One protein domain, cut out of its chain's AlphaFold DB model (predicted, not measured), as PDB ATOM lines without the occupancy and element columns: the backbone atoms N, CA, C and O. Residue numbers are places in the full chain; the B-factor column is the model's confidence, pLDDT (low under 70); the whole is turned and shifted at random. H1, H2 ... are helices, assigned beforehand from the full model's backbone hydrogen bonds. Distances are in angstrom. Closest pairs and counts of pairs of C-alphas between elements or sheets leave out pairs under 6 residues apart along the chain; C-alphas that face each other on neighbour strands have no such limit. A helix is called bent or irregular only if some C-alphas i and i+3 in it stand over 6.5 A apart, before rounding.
ATOM      1  N   ARG A 105     133.122 152.365 139.140       92.75
ATOM      2  CA  ARG A 105     132.558 151.084 139.564       92.75
ATOM      3  C   ARG A 105     133.372 149.913 139.018       92.75
ATOM      4  O   ARG A 105     133.806 149.091 139.814       92.75
ATOM      5  N   GLU A 106     133.591 149.859 137.705       92.31
ATOM      6  CA  GLU A 106     134.370 148.785 137.066       92.31
ATOM      7  C   GLU A 106     135.818 148.778 137.565       92.31
ATOM      8  O   GLU A 106     136.390 147.721 137.805       92.31
ATOM      9  N   TYR A 107     136.392 149.958 137.811       90.88
ATOM     10  CA  TYR A 107     137.709 150.092 138.424       90.88
ATOM     11  C   TYR A 107     137.748 149.477 139.830       90.88
ATOM     12  O   TYR A 107     138.639 148.692 140.141       90.88
ATOM     13  N   CYS A 108     136.752 149.766 140.675       88.88
ATOM     14  CA  CYS A 108     136.655 149.164 142.007       88.88
ATOM     15  C   CYS A 108     136.467 147.641 141.952       88.88
ATOM     16  O   CYS A 108     137.057 146.946 142.777       88.88
ATOM     17  N   GLU A 109     135.667 147.141 141.007       89.38
ATOM     18  CA  GLU A 109     135.465 145.703 140.774       89.38
ATOM     19  C   GLU A 109     136.787 145.032 140.339       89.38
ATOM     20  O   GLU A 109     137.179 144.018 140.915       89.38
ATOM     21  N   GLY A 110     137.546 145.650 139.426       87.88
ATOM     22  CA  GLY A 110     138.855 145.149 138.986       87.88
ATOM     23  C   GLY A 110     139.925 145.146 140.087       87.88
ATOM     24  O   GLY A 110     140.711 144.202 140.190       87.88
ATOM     25  N   LEU A 111     139.926 146.155 140.965       83.62
ATOM     26  CA  LEU A 111     140.790 146.191 142.155       83.62
ATOM     27  C   LEU A 111     140.490 145.046 143.140       83.62
ATOM     28  O   LEU A 111     141.387 144.525 143.808       83.62
ATOM     29  N   GLU A 112     139.217 144.673 143.270       82.12
ATOM     30  CA  GLU A 112     138.784 143.579 144.142       82.12
ATOM     31  C   GLU A 112     139.160 142.212 143.558       82.12
ATOM     32  O   GLU A 112     139.662 141.357 144.288       82.12
ATOM     33  N   GLU A 113     139.003 142.028 142.245       81.38
ATOM     34  CA  GLU A 113     139.359 140.791 141.536       81.38
ATOM     35  C   GLU A 113     140.864 140.483 141.609       81.38
ATOM     36  O   GLU A 113     141.265 139.338 141.826       81.38
ATOM     37  N   GLN A 114     141.712 141.514 141.550       74.25
ATOM     38  CA  GLN A 114     143.165 141.388 141.726       74.25
ATOM     39  C   GLN A 114     143.570 140.959 143.154       74.25
ATOM     40  O   GLN A 114     144.753 140.734 143.408       74.25
ATOM     41  N   SER A 115     142.621 140.821 144.096       63.62
ATOM     42  CA  SER A 115     142.850 140.474 145.512       63.62
ATOM     43  C   SER A 115     143.774 141.449 146.256       63.62
ATOM     44  O   SER A 115     144.344 141.111 147.293       63.62
ATOM     45  N   ARG A 116     143.928 142.670 145.732       60.28
ATOM     46  CA  ARG A 116     144.869 143.684 146.235       60.28
ATOM     47  C   ARG A 116     144.211 144.740 147.125       60.28
ATOM     48  O   ARG A 116     144.909 145.402 147.884       60.28
ATOM     49  N   SER A 117     142.873 144.815 147.124       57.25
ATOM     50  CA  SER A 117     142.144 145.974 147.670       57.25
ATOM     51  C   SER A 117     140.963 145.650 148.587       57.25
ATOM     52  O   SER A 117     140.108 146.508 148.811       57.25
ATOM     53  N   SER A 118     140.903 144.459 149.196       59.59
ATOM     54  CA  SER A 118     139.884 144.169 150.224       59.59
ATOM     55  C   SER A 118     140.025 145.043 151.483       59.59
ATOM     56  O   SER A 118     139.109 145.084 152.301       59.59
ATOM     57  N   ALA A 119     141.156 145.741 151.641       70.25
ATOM     58  CA  ALA A 119     141.446 146.634 152.763       70.25
ATOM     59  C   ALA A 119     141.252 148.135 152.459       70.25
ATOM     60  O   ALA A 119     141.216 148.923 153.401       70.25
ATOM     61  N   LEU A 120     141.117 148.540 151.187       82.31
ATOM     62  CA  LEU A 120     140.981 149.954 150.821       82.31
ATOM     63  C   LEU A 120     139.544 150.444 151.006       82.31
ATOM     64  O   LEU A 120     138.573 149.831 150.550       82.31
ATOM     65  N   THR A 121     139.408 151.607 151.626       89.06
ATOM     66  CA  THR A 121     138.150 152.338 151.718       89.06
ATOM     67  C   THR A 121     137.716 152.858 150.346       89.06
ATOM     68  O   THR A 121     138.512 153.039 149.425       89.06
ATOM     69  N   LYS A 122     136.425 153.182 150.205       88.62
ATOM     70  CA  LYS A 122     135.898 153.804 148.977       88.62
ATOM     71  C   LYS A 122     136.604 155.120 148.628       88.62
ATOM     72  O   LYS A 122     136.741 155.433 147.452       88.62
ATOM     73  N   ALA A 123     137.032 155.881 149.637       91.19
ATOM     74  CA  ALA A 123     137.744 157.139 149.437       91.19
ATOM     75  C   ALA A 123     139.147 156.909 148.855       91.19
ATOM     76  O   ALA A 123     139.543 157.619 147.937       91.19
ATOM     77  N   GLU A 124     139.861 155.888 149.332       89.06
ATOM     78  CA  GLU A 124     141.180 155.516 148.806       89.06
ATOM     79  C   GLU A 124     141.080 154.986 147.374       89.06
ATOM     80  O   GLU A 124     141.814 155.447 146.506       89.06
ATOM     81  N   LYS A 125     140.099 154.120 147.080       88.75
ATOM     82  CA  LYS A 125     139.844 153.648 145.705       88.75
ATOM     83  C   LYS A 125     139.536 154.800 144.743       88.75
ATOM     84  O   LYS A 125     140.006 154.809 143.611       88.75
ATOM     85  N   TYR A 126     138.766 155.791 145.197       91.19
ATOM     86  CA  TYR A 126     138.490 156.990 144.409       91.19
ATOM     87  C   TYR A 126     139.745 157.845 144.185       91.19
ATOM     88  O   TYR A 126     139.940 158.363 143.090       91.19
ATOM     89  N   ALA A 127     140.608 157.977 145.197       89.81
ATOM     90  CA  ALA A 127     141.867 158.700 145.056       89.81
ATOM     91  C   ALA A 127     142.787 158.036 144.018       89.81
ATOM     92  O   ALA A 127     143.325 158.741 143.169       89.81
ATOM     93  N   LEU A 128     142.909 156.706 144.032       87.31
ATOM     94  CA  LEU A 128     143.677 155.955 143.030       87.31
ATOM     95  C   LEU A 128     143.110 156.149 141.619       87.31
ATOM     96  O   LEU A 128     143.843 156.484 140.697       87.31
ATOM     97  N   TYR A 129     141.788 156.055 141.463       89.69
ATOM     98  CA  TYR A 129     141.120 156.258 140.174       89.69
ATOM     99  C   TYR A 129     141.421 157.628 139.536       89.69
ATOM    100  O   TYR A 129     141.586 157.726 138.321       89.69
ATOM    101  N   ILE A 130     141.473 158.694 140.343       89.31
ATOM    102  CA  ILE A 130     141.716 160.061 139.855       89.31
ATOM    103  C   ILE A 130     143.209 160.357 139.677       89.31
ATOM    104  O   ILE A 130     143.573 161.064 138.740       89.31
ATOM    105  N   ASN A 131     144.057 159.865 140.583       84.06
ATOM    106  CA  ASN A 131     145.473 160.240 140.631       84.06
ATOM    107  C   ASN A 131     146.379 159.296 139.840       84.06
ATOM    108  O   ASN A 131     147.406 159.741 139.337       84.06
ATOM    109  N   GLU A 132     146.024 158.015 139.748       82.88
ATOM    110  CA  GLU A 132     146.771 157.039 138.964       82.88
ATOM    111  C   GLU A 132     146.155 156.931 137.577       82.88
ATOM    112  O   GLU A 132     146.712 157.456 136.619       82.88
ATOM    113  N   SER A 133     145.002 156.273 137.438       87.12
ATOM    114  CA  SER A 133     144.357 156.111 136.137       87.12
ATOM    115  C   SER A 133     142.994 155.429 136.215       87.12
ATOM    116  O   SER A 133     142.753 154.604 137.091       87.12
ATOM    117  N   SER A 134     142.157 155.658 135.199       89.31
ATOM    118  CA  SER A 134     140.964 154.856 134.897       89.31
ATOM    119  C   SER A 134     141.179 153.830 133.774       89.31
ATOM    120  O   SER A 134     140.262 153.079 133.430       89.31
ATOM    121  N   PHE A 135     142.368 153.781 133.165       90.06
ATOM    122  CA  PHE A 135     142.647 152.843 132.080       90.06
ATOM    123  C   PHE A 135     142.790 151.406 132.609       90.06
ATOM    124  O   PHE A 135     143.493 151.198 133.599       90.06
ATOM    125  N   PRO A 136     142.214 150.395 131.928       88.56
ATOM    126  CA  PRO A 136     142.229 149.012 132.406       88.56
ATOM    127  C   PRO A 136     143.623 148.468 132.745       88.56
ATOM    128  O   PRO A 136     143.788 147.795 133.758       88.56
ATOM    129  N   TYR A 137     144.640 148.776 131.932       86.62
ATOM    130  CA  TYR A 137     145.998 148.264 132.145       86.62
ATOM    131  C   TYR A 137     146.667 148.822 133.411       86.62
ATOM    132  O   TYR A 137     147.483 148.136 134.022       86.62
ATOM    133  N   ALA A 138     146.276 150.016 133.869       84.75
ATOM    134  CA  ALA A 138     146.834 150.603 135.084       84.75
ATOM    135  C   ALA A 138     146.532 149.761 136.337       84.75
ATOM    136  O   ALA A 138     147.355 149.715 137.245       84.75
ATOM    137  N   LEU A 139     145.426 149.002 136.348       83.94
ATOM    138  CA  LEU A 139     145.117 148.045 137.421       83.94
ATOM    139  C   LEU A 139     146.199 146.963 137.586       83.94
ATOM    140  O   LEU A 139     146.354 146.398 138.665       83.94
ATOM    141  N   GLN A 140     146.961 146.656 136.531       83.12
ATOM    142  CA  GLN A 140     148.063 145.690 136.598       83.12
ATOM    143  C   GLN A 140     149.359 146.305 137.146       83.12
ATOM    144  O   GLN A 140     150.225 145.571 137.635       83.12
ATOM    145  N   LEU A 141     149.478 147.634 137.080       80.06
ATOM    146  CA  LEU A 141     150.651 148.424 137.464       80.06
ATOM    147  C   LEU A 141     150.512 149.075 138.853       80.06
ATOM    148  O   LEU A 141     151.439 149.741 139.309       80.06
ATOM    149  N   GLU A 142     149.381 148.868 139.533       68.56
ATOM    150  CA  GLU A 142     149.079 149.422 140.859       68.56
ATOM    151  C   GLU A 142     150.236 149.200 141.858       68.56
ATOM    152  O   GLU A 142     150.783 148.097 141.984       68.56
ATOM    153  N   GLY A 143     150.628 150.267 142.564       70.06
ATOM    154  CA  GLY A 143     151.777 150.280 143.478       70.06
ATOM    155  C   GLY A 143     153.137 150.515 142.804       70.06
ATOM    156  O   GLY A 143     154.164 150.527 143.486       70.06
ATOM    157  N   ARG A 144     153.163 150.717 141.480       80.19
ATOM    158  CA  ARG A 144     154.344 151.124 140.705       80.19
ATOM    159  C   ARG A 144     154.071 152.447 139.998       80.19
ATOM    160  O   ARG A 144     153.892 152.501 138.787       80.19
ATOM    161  N   GLU A 145     154.052 153.526 140.776       78.94
ATOM    162  CA  GLU A 145     153.696 154.873 140.303       78.94
ATOM    163  C   GLU A 145     154.484 155.308 139.052       78.94
ATOM    164  O   GLU A 145     153.915 155.887 138.130       78.94
ATOM    165  N   ASN A 146     155.780 154.975 138.982       84.44
ATOM    166  CA  ASN A 146     156.610 155.281 137.814       84.44
ATOM    167  C   ASN A 146     156.160 154.520 136.555       84.44
ATOM    168  O   ASN A 146     156.095 155.122 135.488       84.44
ATOM    169  N   ASP A 147     155.810 153.236 136.681       85.25
ATOM    170  CA  ASP A 147     155.342 152.408 135.560       85.25
ATOM    171  C   ASP A 147     153.983 152.924 135.053       85.25
ATOM    172  O   ASP A 147     153.747 152.996 133.846       85.25
ATOM    173  N   VAL A 148     153.096 153.338 135.970       83.94
ATOM    174  CA  VAL A 148     151.813 153.975 135.625       83.94
ATOM    175  C   VAL A 148     152.052 155.281 134.866       83.94
ATOM    176  O   VAL A 148     151.432 155.510 133.826       83.94
ATOM    177  N   TYR A 149     152.965 156.126 135.349       85.56
ATOM    178  CA  TYR A 149     153.299 157.387 134.689       85.56
ATOM    179  C   TYR A 149     153.885 157.171 133.288       85.56
ATOM    180  O   TYR A 149     153.475 157.845 132.343       85.56
ATOM    181  N   GLU A 150     154.809 156.221 133.131       87.25
ATOM    182  CA  GLU A 150     155.414 155.887 131.838       87.25
ATOM    183  C   GLU A 150     154.363 155.378 130.843       87.25
ATOM    184  O   GLU A 150     154.301 155.858 129.711       87.25
ATOM    185  N   TYR A 151     153.470 154.490 131.287       87.25
ATOM    186  CA  TYR A 151     152.350 154.002 130.485       87.25
ATOM    187  C   TYR A 151     151.432 155.140 130.011       87.25
ATOM    188  O   TYR A 151     151.124 155.243 128.821       87.25
ATOM    189  N   LEU A 152     151.020 156.028 130.920       86.00
ATOM    190  CA  LEU A 152     150.139 157.149 130.578       86.00
ATOM    191  C   LEU A 152     150.824 158.181 129.693       86.00
ATOM    192  O   LEU A 152     150.187 158.720 128.790       86.00
ATOM    193  N   SER A 153     152.115 158.434 129.914       85.69
ATOM    194  CA  SER A 153     152.916 159.280 129.033       85.69
ATOM    195  C   SER A 153     153.016 158.669 127.635       85.69
ATOM    196  O   SER A 153     152.856 159.382 126.646       85.69
ATOM    197  N   GLY A 154     153.191 157.348 127.541       84.75
ATOM    198  CA  GLY A 154     153.157 156.602 126.285       84.75
ATOM    199  C   GLY A 154     151.831 156.769 125.545       84.75
ATOM    200  O   GLY A 154     151.837 157.153 124.379       84.75
ATOM    201  N   ILE A 155     150.696 156.569 126.222       82.69
ATOM    202  CA  ILE A 155     149.367 156.793 125.629       82.69
ATOM    203  C   ILE A 155     149.206 158.243 125.181       82.69
ATOM    204  O   ILE A 155     148.784 158.493 124.057       82.69
ATOM    205  N   TYR A 156     149.531 159.194 126.056       81.12
ATOM    206  CA  TYR A 156     149.387 160.615 125.771       81.12
ATOM    207  C   TYR A 156     150.190 161.015 124.535       81.12
ATOM    208  O   TYR A 156     149.646 161.657 123.642       81.12
ATOM    209  N   ASN A 157     151.454 160.599 124.453       80.00
ATOM    210  CA  ASN A 157     152.300 160.889 123.304       80.00
ATOM    211  C   ASN A 157     151.771 160.208 122.041       80.00
ATOM    212  O   ASN A 157     151.687 160.864 121.011       80.00
ATOM    213  N   SER A 158     151.369 158.938 122.111       74.81
ATOM    214  CA  SER A 158     150.841 158.215 120.952       74.81
ATOM    215  C   SER A 158     149.551 158.838 120.421       74.81
ATOM    216  O   SER A 158     149.456 159.080 119.226       74.81
ATOM    217  N   ILE A 159     148.590 159.166 121.288       73.44
ATOM    218  CA  ILE A 159     147.333 159.805 120.870       73.44
ATOM    219  C   ILE A 159     147.608 161.226 120.374       73.44
ATOM    220  O   ILE A 159     147.160 161.615 119.305       73.44
ATOM    221  N   LEU A 160     148.361 162.035 121.118       64.44
ATOM    222  CA  LEU A 160     148.531 163.440 120.758       64.44
ATOM    223  C   LEU A 160     149.381 163.616 119.494       64.44
ATOM    224  O   LEU A 160     149.079 164.484 118.678       64.44
ATOM    225  N   LEU A 161     150.416 162.794 119.311       61.47
ATOM    226  CA  LEU A 161     151.273 162.861 118.130       61.47
ATOM    227  C   LEU A 161     150.628 162.207 116.905       61.47
ATOM    228  O   LEU A 161     150.748 162.775 115.823       61.47
ATOM    229  N   ASN A 162     149.942 161.067 117.055       55.91
ATOM    230  CA  ASN A 162     149.386 160.349 115.903       55.91
ATOM    231  C   ASN A 162     147.961 160.786 115.533       55.91
ATOM    232  O   ASN A 162     147.640 160.778 114.350       55.91
ATOM    233  N   ASP A 163     147.126 161.201 116.495       55.00
ATOM    234  CA  ASP A 163     145.698 161.473 116.244       55.00
ATOM    235  C   ASP A 163     145.351 162.973 116.128       55.00
ATOM    236  O   ASP A 163     144.269 163.303 115.645       55.00
ATOM    237  N   ILE A 164     146.215 163.898 116.583       54.44
ATOM    238  CA  ILE A 164     145.925 165.355 116.593       54.44
ATOM    239  C   ILE A 164     146.864 166.172 115.690       54.44
ATOM    240  O   ILE A 164     146.449 167.203 115.157       54.44
ATOM    241  N   VAL A 165     148.129 165.770 115.545       50.31
ATOM    242  CA  VAL A 165     149.155 166.565 114.839       50.31
ATOM    243  C   VAL A 165     149.375 166.114 113.384       50.31
ATOM    244  O   VAL A 165     149.952 166.879 112.611       50.31
ATOM    245  N   ALA A 166     148.913 164.918 113.005       42.97
ATOM    246  CA  ALA A 166     149.076 164.346 111.664       42.97
ATOM    247  C   ALA A 166     147.977 164.775 110.676       42.97
ATOM    248  O   ALA A 166     146.792 164.815 111.074       42.97
TER     249      ALA A 166
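Overview. This is residues 105 to 166 of the 166 residues of the protein "AAA_14 domain-containing protein" of bioreactor metagenome (UniProt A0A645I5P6). One long helix, H4, sticks out of a small body like an arm, with residues 153 to 166 standing free. The body is made by H1, H2, the short H3, the links between them and the beginning of H4; H1 and H2 cross nearly at right angles, and H3 sits at the foot of the arm. The printed part has 62 residues with four named helices, in the order H1, H2, H3, H4, and no named strand; its class is all helix. The whole is loose, with a radius of gyration of the C-alphas of 13.4 A, and it spans 45 by 21 by 18 A, the arm making much of the length.

Arrangement. Begin with H4, residues 145 to 164, the longest helix. Look back along the chain to H3, residues 138 to 141: it touches H4, which meets it with residues 147 to 151 alone, and their closest C-alphas are those of Leu 141 and Val 148, 6.0 A apart. Next find H1, residues 105 to 113, which only just touches H3, with 3 pairs of C-alphas within 8 A; the closest are those of Leu 111 and Leu 139, 6.7 A apart. H2, residues 122 to 131, is close to H1 but not clearly touching, with the C-alphas of Cys 108 and Lys 125 closest at 6.6 A. The lines of H1 and H2 are about perpendicular, at 74 degrees. H1 and H4 are apart, as are H2 and H4, and H2 and H3. In the backbones of H1 and H2 every O i to N i+4 pair is within hydrogen-bond range; in H4 15 of 16 are, and H3 is too short for such a pair.

Along the chain. Find C-alpha 145 at (153.696, 154.873, 140.303); from there H4 runs 27.1 A to C-alpha 164 at (145.925, 165.355, 116.593). H4 is neither bent nor irregular, but only just: C-alphas 161 and 164 are 6.1 A apart. H1 begins at C-alpha 105, at (132.558, 151.084, 139.564), and is 12.5 A long. H2 measures 14.2 A from C-alpha 122 to C-alpha 131, and H3 measures 5.0 A from C-alpha 138 to C-alpha 141.

Size, cuts and confidence. The two C-alphas farthest apart are those of Ala 119 and Ala 166, at 45.4 A; Ala 166 is the chain's last residue. Without the stretch that stands free, the body has 48 residues and spans 26 by 18 by 16 A. The printed part has no cut. The link from H3 to H4 is tight, and those from H1 to H2 and from H2 to H3 are short. The mean pLDDT of the printed part is 79.6; look for values under 70 at residues 115 to 118, residue 142 and residues 160 to 166.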